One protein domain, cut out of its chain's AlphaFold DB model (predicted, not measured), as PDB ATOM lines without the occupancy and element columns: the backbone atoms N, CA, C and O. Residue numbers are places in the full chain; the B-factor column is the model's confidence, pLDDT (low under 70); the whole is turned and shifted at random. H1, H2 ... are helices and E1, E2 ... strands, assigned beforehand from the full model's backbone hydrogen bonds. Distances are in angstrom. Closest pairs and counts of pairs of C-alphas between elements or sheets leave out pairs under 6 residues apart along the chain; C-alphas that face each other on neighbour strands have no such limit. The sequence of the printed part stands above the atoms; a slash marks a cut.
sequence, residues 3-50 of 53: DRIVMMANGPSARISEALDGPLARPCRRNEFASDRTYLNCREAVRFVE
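AT A GLANCE: This is residues 3 to 50 of the 53 residues of the protein "Nitrate ABC transporter ATP-binding protein" of Rhizobium fredii (UniProt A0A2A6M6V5). A two-strand hairpin, E1 and E2, and one longer helix, H2, make a loose, open fold: the chain leaves the hairpin at the end of E2, turns through the small helix H1, and folds back so that H2 runs beside E1 without close contact. H1 sits at the end of the fold away from the hairpin's turn, residues 9 to 15. The printed part has 48 residues with two named strands and two named helices, in the order E1, E2, H1, H2; the sheet, in the order E1 - E2, is antiparallel and the class is mixed, helices and strands. The whole is only just loose, close to compact, with a radius of gyration of the C-alphas of 11.9 A, and the C-alphas span 31 by 22 by 17 A.

HOW THE PARTS SIT: The sheet holds E1, residues 4 to 8, and E2, residues 16 to 21, which form a hairpin. They are antiparallel, with 158 degrees between their directions. The C-alphas of Val 6 and Ala 19 face each other at 4.4 A. Across the pair, N of Ile 5 and O of Leu 20 are within hydrogen-bond range at 2.8 A, as are N of Ser 17 and O of Met 7 at 2.9 A. H2, residues 37 to 50, and E1 are near each other, with 6 pairs of C-alphas within 10 A and no pair within 8 A. E2 and H2 are apart. H1, residues 30 to 33, and H2 are close but not clearly touching; their closest C-alphas, those of Phe 33 and Tyr 39, are 6.0 A apart. E1 and H1 are apart. In H2, 8 of 10 O i to N i+4 pairs are within hydrogen-bond range; H1 is too short for such a pair, and its one O i to N i+3 pair is within range.

IN THESE COORDINATES: E1 begins at C-alpha 4, at (-46.229, 40.310, -13.738), and measures 12.4 A from first to last C-alpha. E2 measures 13.7 A and ends at C-alpha 21, at (-50.132, 39.005, -15.806). H1, four residues, measures 5.2 A. H2 measures 21.0 A and ends at C-alpha 50, at (-57.612, 50.840, -6.287).

THE WHOLE: The two C-alphas farthest apart, those of Ser 13 and Arg 37, are 32.4 A from each other. The printed part has no cut. The link from H1 to H2 is tight, with 3 residues; those from E1 to E2, 7 residues, and from E2 to H1, 8 residues, are short, and no link is long. The mean pLDDT of the printed part is 85.1, and residues 48 to 50, in H2, are under 70.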
ATOM      1  N   ASP A   3     -43.977  38.363 -17.415       77.06
ATOM      2  CA  ASP A   3     -43.841  39.585 -16.638       77.06
ATOM      3  C   ASP A   3     -45.163  39.852 -15.912       77.06
ATOM      4  O   ASP A   3     -46.248  39.769 -16.486       77.06
ATOM      5  N   ARG A   4     -45.070  40.099 -14.605       83.62
ATOM      6  CA  ARG A   4     -46.229  40.310 -13.738       83.62
ATOM      7  C   ARG A   4     -46.169  41.685 -13.114       83.62
ATOM      8  O   ARG A   4     -45.104  42.140 -12.696       83.62
ATOM      9  N   ILE A   5     -47.329  42.313 -13.028       85.50
ATOM     10  CA  ILE A   5     -47.550  43.526 -12.258       85.50
ATOM     11  C   ILE A   5     -48.062  43.072 -10.897       85.50
ATOM     12  O   ILE A   5     -49.043  42.339 -10.821       85.50
ATOM     13  N   VAL A   6     -47.366  43.454  -9.830       88.00
ATOM     14  CA  VAL A   6     -47.722  43.050  -8.468       88.00
ATOM     15  C   VAL A   6     -48.206  44.245  -7.673       88.00
ATOM     16  O   VAL A   6     -47.599  45.317  -7.715       88.00
ATOM     17  N   MET A   7     -49.271  44.026  -6.917       88.44
ATOM     18  CA  MET A   7     -49.740  44.954  -5.904       88.44
ATOM     19  C   MET A   7     -49.083  44.589  -4.577       88.44
ATOM     20  O   MET A   7     -48.928  43.410  -4.239       88.44
ATOM     21  N   MET A   8     -48.634  45.605  -3.848       92.12
ATOM     22  CA  MET A   8     -48.006  45.437  -2.541       92.12
ATOM     23  C   MET A   8     -48.998  45.833  -1.456       92.12
ATOM     24  O   MET A   8     -49.643  46.872  -1.552       92.12
ATOM     25  N   ALA A   9     -49.078  45.032  -0.396       90.50
ATOM     26  CA  ALA A   9     -49.779  45.411   0.820       90.50
ATOM     27  C   ALA A   9     -49.088  46.612   1.491       90.50
ATOM     28  O   ALA A   9     -47.865  46.751   1.437       90.50
ATOM     29  N   ASN A  10     -49.865  47.454   2.169       88.31
ATOM     30  CA  ASN A  10     -49.353  48.635   2.861       88.31
ATOM     31  C   ASN A  10     -48.589  48.276   4.154       88.31
ATOM     32  O   ASN A  10     -48.908  47.303   4.839       88.31
ATOM     33  N   GLY A  11     -47.614  49.111   4.529       89.94
ATOM     34  CA  GLY A  11     -46.919  49.045   5.822       89.94
ATOM     35  C   GLY A  11     -45.513  48.414   5.799       89.94
ATOM     36  O   GLY A  11     -45.025  47.975   4.762       89.94
ATOM     37  N   PRO A  12     -44.821  48.368   6.954       91.44
ATOM     38  CA  PRO A  12     -43.399  48.002   7.049       91.44
ATOM     39  C   PRO A  12     -43.110  46.508   6.838       91.44
ATOM     40  O   PRO A  12     -41.963  46.122   6.642       91.44
ATOM     41  N   SER A  13     -44.137  45.657   6.885       92.75
ATOM     42  CA  SER A  13     -44.051  44.222   6.577       92.75
ATOM     43  C   SER A  13     -44.759  43.880   5.264       92.75
ATOM     44  O   SER A  13     -45.304  42.784   5.135       92.75
ATOM     45  N   ALA A  14     -44.784  44.831   4.322       93.38
ATOM     46  CA  ALA A  14     -45.425  44.700   3.020       93.38
ATOM     47  C   ALA A  14     -45.084  43.366   2.339       93.38
ATOM     48  O   ALA A  14     -43.923  42.959   2.241       93.38
ATOM     49  N   ARG A  15     -46.125  42.694   1.852       93.06
ATOM     50  CA  ARG A  15     -46.047  41.477   1.040       93.06
ATOM     51  C   ARG A  15     -46.813  41.703  -0.254       93.06
ATOM     52  O   ARG A  15     -47.613  42.628  -0.344       93.06
ATOM     53  N   ILE A  16     -46.586  40.841  -1.235       91.94
ATOM     54  CA  ILE A  16     -47.380  40.831  -2.465       91.94
ATOM     55  C   ILE A  16     -48.820  40.450  -2.095       91.94
ATOM     56  O   ILE A  16     -49.027  39.384  -1.515       91.94
ATOM     57  N   SER A  17     -49.781  41.324  -2.391       87.69
ATOM     58  CA  SER A  17     -51.212  41.075  -2.175       87.69
ATOM     59  C   SER A  17     -51.847  40.406  -3.390       87.69
ATOM     60  O   SER A  17     -52.557  39.417  -3.245       87.69
ATOM     61  N   GLU A  18     -51.536  40.906  -4.585       87.44
ATOM     62  CA  GLU A  18     -52.084  40.422  -5.850       87.44
ATOM     63  C   GLU A  18     -51.026  40.465  -6.958       87.44
ATOM     64  O   GLU A  18     -50.101  41.282  -6.932       87.44
ATOM     65  N   ALA A  19     -51.155  39.572  -7.941       87.94
ATOM     66  CA  ALA A  19     -50.331  39.563  -9.138       87.94
ATOM     67  C   ALA A  19     -51.209  39.464 -10.390       87.94
ATOM     68  O   ALA A  19     -51.963  38.505 -10.545       87.94
ATOM     69  N   LEU A  20     -51.049  40.423 -11.299       84.31
ATOM     70  CA  LEU A  20     -51.668  40.436 -12.619       84.31
ATOM     71  C   LEU A  20     -50.624  40.082 -13.678       84.31
ATOM     72  O   LEU A  20     -49.490  40.572 -13.635       84.31
ATOM     73  N   ASP A  21     -50.992  39.254 -14.649       85.75
ATOM     74  CA  ASP A  21     -50.132  39.005 -15.806       85.75
ATOM     75  C   ASP A  21     -50.132  40.238 -16.724       85.75
ATOM     76  O   ASP A  21     -51.179  40.763 -17.104       85.75
ATOM     77  N   GLY A  22     -48.933  40.731 -17.045       79.62
ATOM     78  CA  GLY A  22     -48.728  41.940 -17.834       79.62
ATOM     79  C   GLY A  22     -48.112  41.627 -19.202       79.62
ATOM     80  O   GLY A  22     -47.251  40.755 -19.303       79.62
ATOM     81  N   PRO A  23     -48.474  42.361 -20.267       84.06
ATOM     82  CA  PRO A  23     -47.934  42.143 -21.611       84.06
ATOM     83  C   PRO A  23     -46.533  42.755 -21.825       84.06
ATOM     84  O   PRO A  23     -46.130  42.993 -22.962       84.06
ATOM     85  N   LEU A  24     -45.789  43.069 -20.759       82.75
ATOM     86  CA  LEU A  24     -44.500  43.754 -20.863       82.75
ATOM     87  C   LEU A  24     -43.407  42.774 -21.282       82.75
ATOM     88  O   LEU A  24     -43.190  41.770 -20.619       82.75
ATOM     89  N   ALA A  25     -42.709  43.070 -22.375       79.06
ATOM     90  CA  ALA A  25     -41.608  42.246 -22.851       79.06
ATOM     91  C   ALA A  25     -40.297  42.559 -22.109       79.06
ATOM     92  O   ALA A  25     -40.054  43.687 -21.673       79.06
ATOM     93  N   ARG A  26     -39.407  41.564 -22.018       80.00
ATOM     94  CA  ARG A  26     -38.059  41.742 -21.458       80.00
ATOM     95  C   ARG A  26     -37.047  42.240 -22.492       80.00
ATOM     96  O   ARG A  26     -37.123  41.820 -23.645       80.00
ATOM     97  N   PRO A  27     -36.023  43.011 -22.067       81.50
ATOM     98  CA  PRO A  27     -35.736  43.467 -20.696       81.50
ATOM     99  C   PRO A  27     -36.476  44.761 -20.292       81.50
ATOM    100  O   PRO A  27     -36.444  45.749 -21.014       81.50
ATOM    101  N   CYS A  28     -37.049  44.798 -19.081       81.31
ATOM    102  CA  CYS A  28     -37.768  45.957 -18.527       81.31
ATOM    103  C   CYS A  28     -36.829  47.099 -18.088       81.31
ATOM    104  O   CYS A  28     -36.617  47.321 -16.890       81.31
ATOM    105  N   ARG A  29     -36.225  47.826 -19.036       87.25
ATOM    106  CA  ARG A  29     -35.364  48.973 -18.713       87.25
ATOM    107  C   ARG A  29     -36.199  50.212 -18.404       87.25
ATOM    108  O   ARG A  29     -37.033  50.640 -19.195       87.25
ATOM    109  N   ARG A  30     -35.908  50.849 -17.267       84.50
ATOM    110  CA  ARG A  30     -36.662  52.008 -16.759       84.50
ATOM    111  C   ARG A  30     -36.770  53.161 -17.763       84.50
ATOM    112  O   ARG A  30     -37.830  53.769 -17.845       84.50
ATOM    113  N   ASN A  31     -35.694  53.453 -18.494       88.56
ATOM    114  CA  ASN A  31     -35.671  54.554 -19.458       88.56
ATOM    115  C   ASN A  31     -36.568  54.274 -20.675       88.56
ATOM    116  O   ASN A  31     -37.264  55.162 -21.148       88.56
ATOM    117  N   GLU A  32     -36.595  53.025 -21.140       86.69
ATOM    118  CA  GLU A  32     -37.432  52.600 -22.268       86.69
ATOM    119  C   GLU A  32     -38.920  52.653 -21.877       86.69
ATOM    120  O   GLU A  32     -39.752  53.146 -22.632       86.69
ATOM    121  N   PHE A  33     -39.242  52.275 -20.637       86.56
ATOM    122  CA  PHE A  33     -40.610  52.298 -20.112       86.56
ATOM    123  C   PHE A  33     -41.178  53.684 -19.815       86.56
ATOM    124  O   PHE A  33     -42.395  53.826 -19.733       86.56
ATOM    125  N   ALA A  34     -40.342  54.715 -19.675       87.19
ATOM    126  CA  ALA A  34     -40.832  56.073 -19.439       87.19
ATOM    127  C   ALA A  34     -41.739  56.573 -20.581       87.19
ATOM    128  O   ALA A  34     -42.689  57.311 -20.323       87.19
ATOM    129  N   SER A  35     -41.470  56.119 -21.810       88.31
ATOM    130  CA  SER A  35     -42.222  56.474 -23.020       88.31
ATOM    131  C   SER A  35     -42.940  55.279 -23.662       88.31
ATOM    132  O   SER A  35     -43.594  55.442 -24.692       88.31
ATOM    133  N   ASP A  36     -42.824  54.077 -23.089       89.69
ATOM    134  CA  ASP A  36     -43.474  52.876 -23.615       89.69
ATOM    135  C   ASP A  36     -44.988  52.933 -23.378       89.69
ATOM    136  O   ASP A  36     -45.476  53.038 -22.250       89.69
ATOM    137  N   ARG A  37     -45.752  52.837 -24.466       91.00
ATOM    138  CA  ARG A  37     -47.211  52.959 -24.428       91.00
ATOM    139  C   ARG A  37     -47.887  51.817 -23.672       91.00
ATOM    140  O   ARG A  37     -48.889  52.046 -23.000       91.00
ATOM    141  N   THR A  38     -47.349  50.607 -23.774       88.94
ATOM    142  CA  THR A  38     -47.858  49.425 -23.074       88.94
ATOM    143  C   THR A  38     -47.682  49.605 -21.573       88.94
ATOM    144  O   THR A  38     -48.637  49.441 -20.819       88.94
ATOM    145  N   TYR A  39     -46.494  50.038 -21.144       88.00
ATOM    146  CA  TYR A  39     -46.220  50.325 -19.738       88.00
ATOM    147  C   TYR A  39     -47.110  51.442 -19.185       88.00
ATOM    148  O   TYR A  39     -47.676  51.293 -18.101       88.00
ATOM    149  N   LEU A  40     -47.278  52.539 -19.930       90.50
ATOM    150  CA  LEU A  40     -48.140  53.649 -19.520       90.50
ATOM    151  C   LEU A  40     -49.602  53.211 -19.367       90.50
ATOM    152  O   LEU A  40     -50.216  53.514 -18.346       90.50
ATOM    153  N   ASN A  41     -50.133  52.440 -20.320       89.44
ATOM    154  CA  ASN A  41     -51.497  51.914 -20.245       89.44
ATOM    155  C   ASN A  41     -51.683  50.982 -19.040       89.44
ATOM    156  O   ASN A  41     -52.657  51.116 -18.302       89.44
ATOM    157  N   CYS A  42     -50.737  50.066 -18.806       87.69
ATOM    158  CA  CYS A  42     -50.759  49.194 -17.635       87.69
ATOM    159  C   CYS A  42     -50.722  49.995 -16.325       87.69
ATOM    160  O   CYS A  42     -51.449  49.675 -15.388       87.69
ATOM    161  N   ARG A  43     -49.907  51.057 -16.258       87.50
ATOM    162  CA  ARG A  43     -49.796  51.917 -15.073       87.50
ATOM    163  C   ARG A  43     -51.089  52.671 -14.776       87.50
ATOM    164  O   ARG A  43     -51.458  52.789 -13.611       87.50
ATOM    165  N   GLU A  44     -51.754  53.192 -15.803       88.00
ATOM    166  CA  GLU A  44     -53.057  53.843 -15.641       88.00
ATOM    167  C   GLU A  44     -54.124  52.832 -15.208       88.00
ATOM    168  O   GLU A  44     -54.838  53.094 -14.248       88.00
ATOM    169  N   ALA A  45     -54.177  51.643 -15.820       84.19
ATOM    170  CA  ALA A  45     -55.140  50.601 -15.452       84.19
ATOM    171  C   ALA A  45     -55.065  50.217 -13.962       84.19
ATOM    172  O   ALA A  45     -56.097  50.095 -13.312       84.19
ATOM    173  N   VAL A  46     -53.854  50.113 -13.399       82.81
ATOM    174  CA  VAL A  46     -53.652  49.833 -11.965       82.81
ATOM    175  C   VAL A  46     -54.221  50.935 -11.066       82.81
ATOM    176  O   VAL A  46     -54.752  50.630 -10.003       82.81
ATOM    177  N   ARG A  47     -54.172  52.213 -11.478       76.75
ATOM    178  CA  ARG A  47     -54.753  53.308 -10.677       76.75
ATOM    179  C   ARG A  47     -56.263  53.175 -10.507       76.75
ATOM    180  O   ARG A  47     -56.784  53.613  -9.488       76.75
ATOM    181  N   PHE A  48     -56.954  52.607 -11.493       63.81
ATOM    182  CA  PHE A  48     -58.403  52.434 -11.440       63.81
ATOM    183  C   PHE A  48     -58.830  51.198 -10.640       63.81
ATOM    184  O   PHE A  48     -59.945  51.192 -10.133       63.81
ATOM    185  N   VAL A  49     -57.959  50.193 -10.480       62.78
ATOM    186  CA  VAL A  49     -58.242  49.014  -9.637       62.78
ATOM    187  C   VAL A  49     -58.381  49.411  -8.161       62.78
ATOM    188  O   VAL A  49     -59.280  48.929  -7.488       62.78
ATOM    189  N   GLU A  50     -57.564  50.351  -7.679       56.47
ATOM    190  CA  GLU A  50     -57.612  50.840  -6.287       56.47
ATOM    191  C   GLU A  50     -58.781  51.813  -6.022       56.47
ATOM    192  O   GLU A  50     -59.178  52.004  -4.880       56.47
TER     193      GLU A  50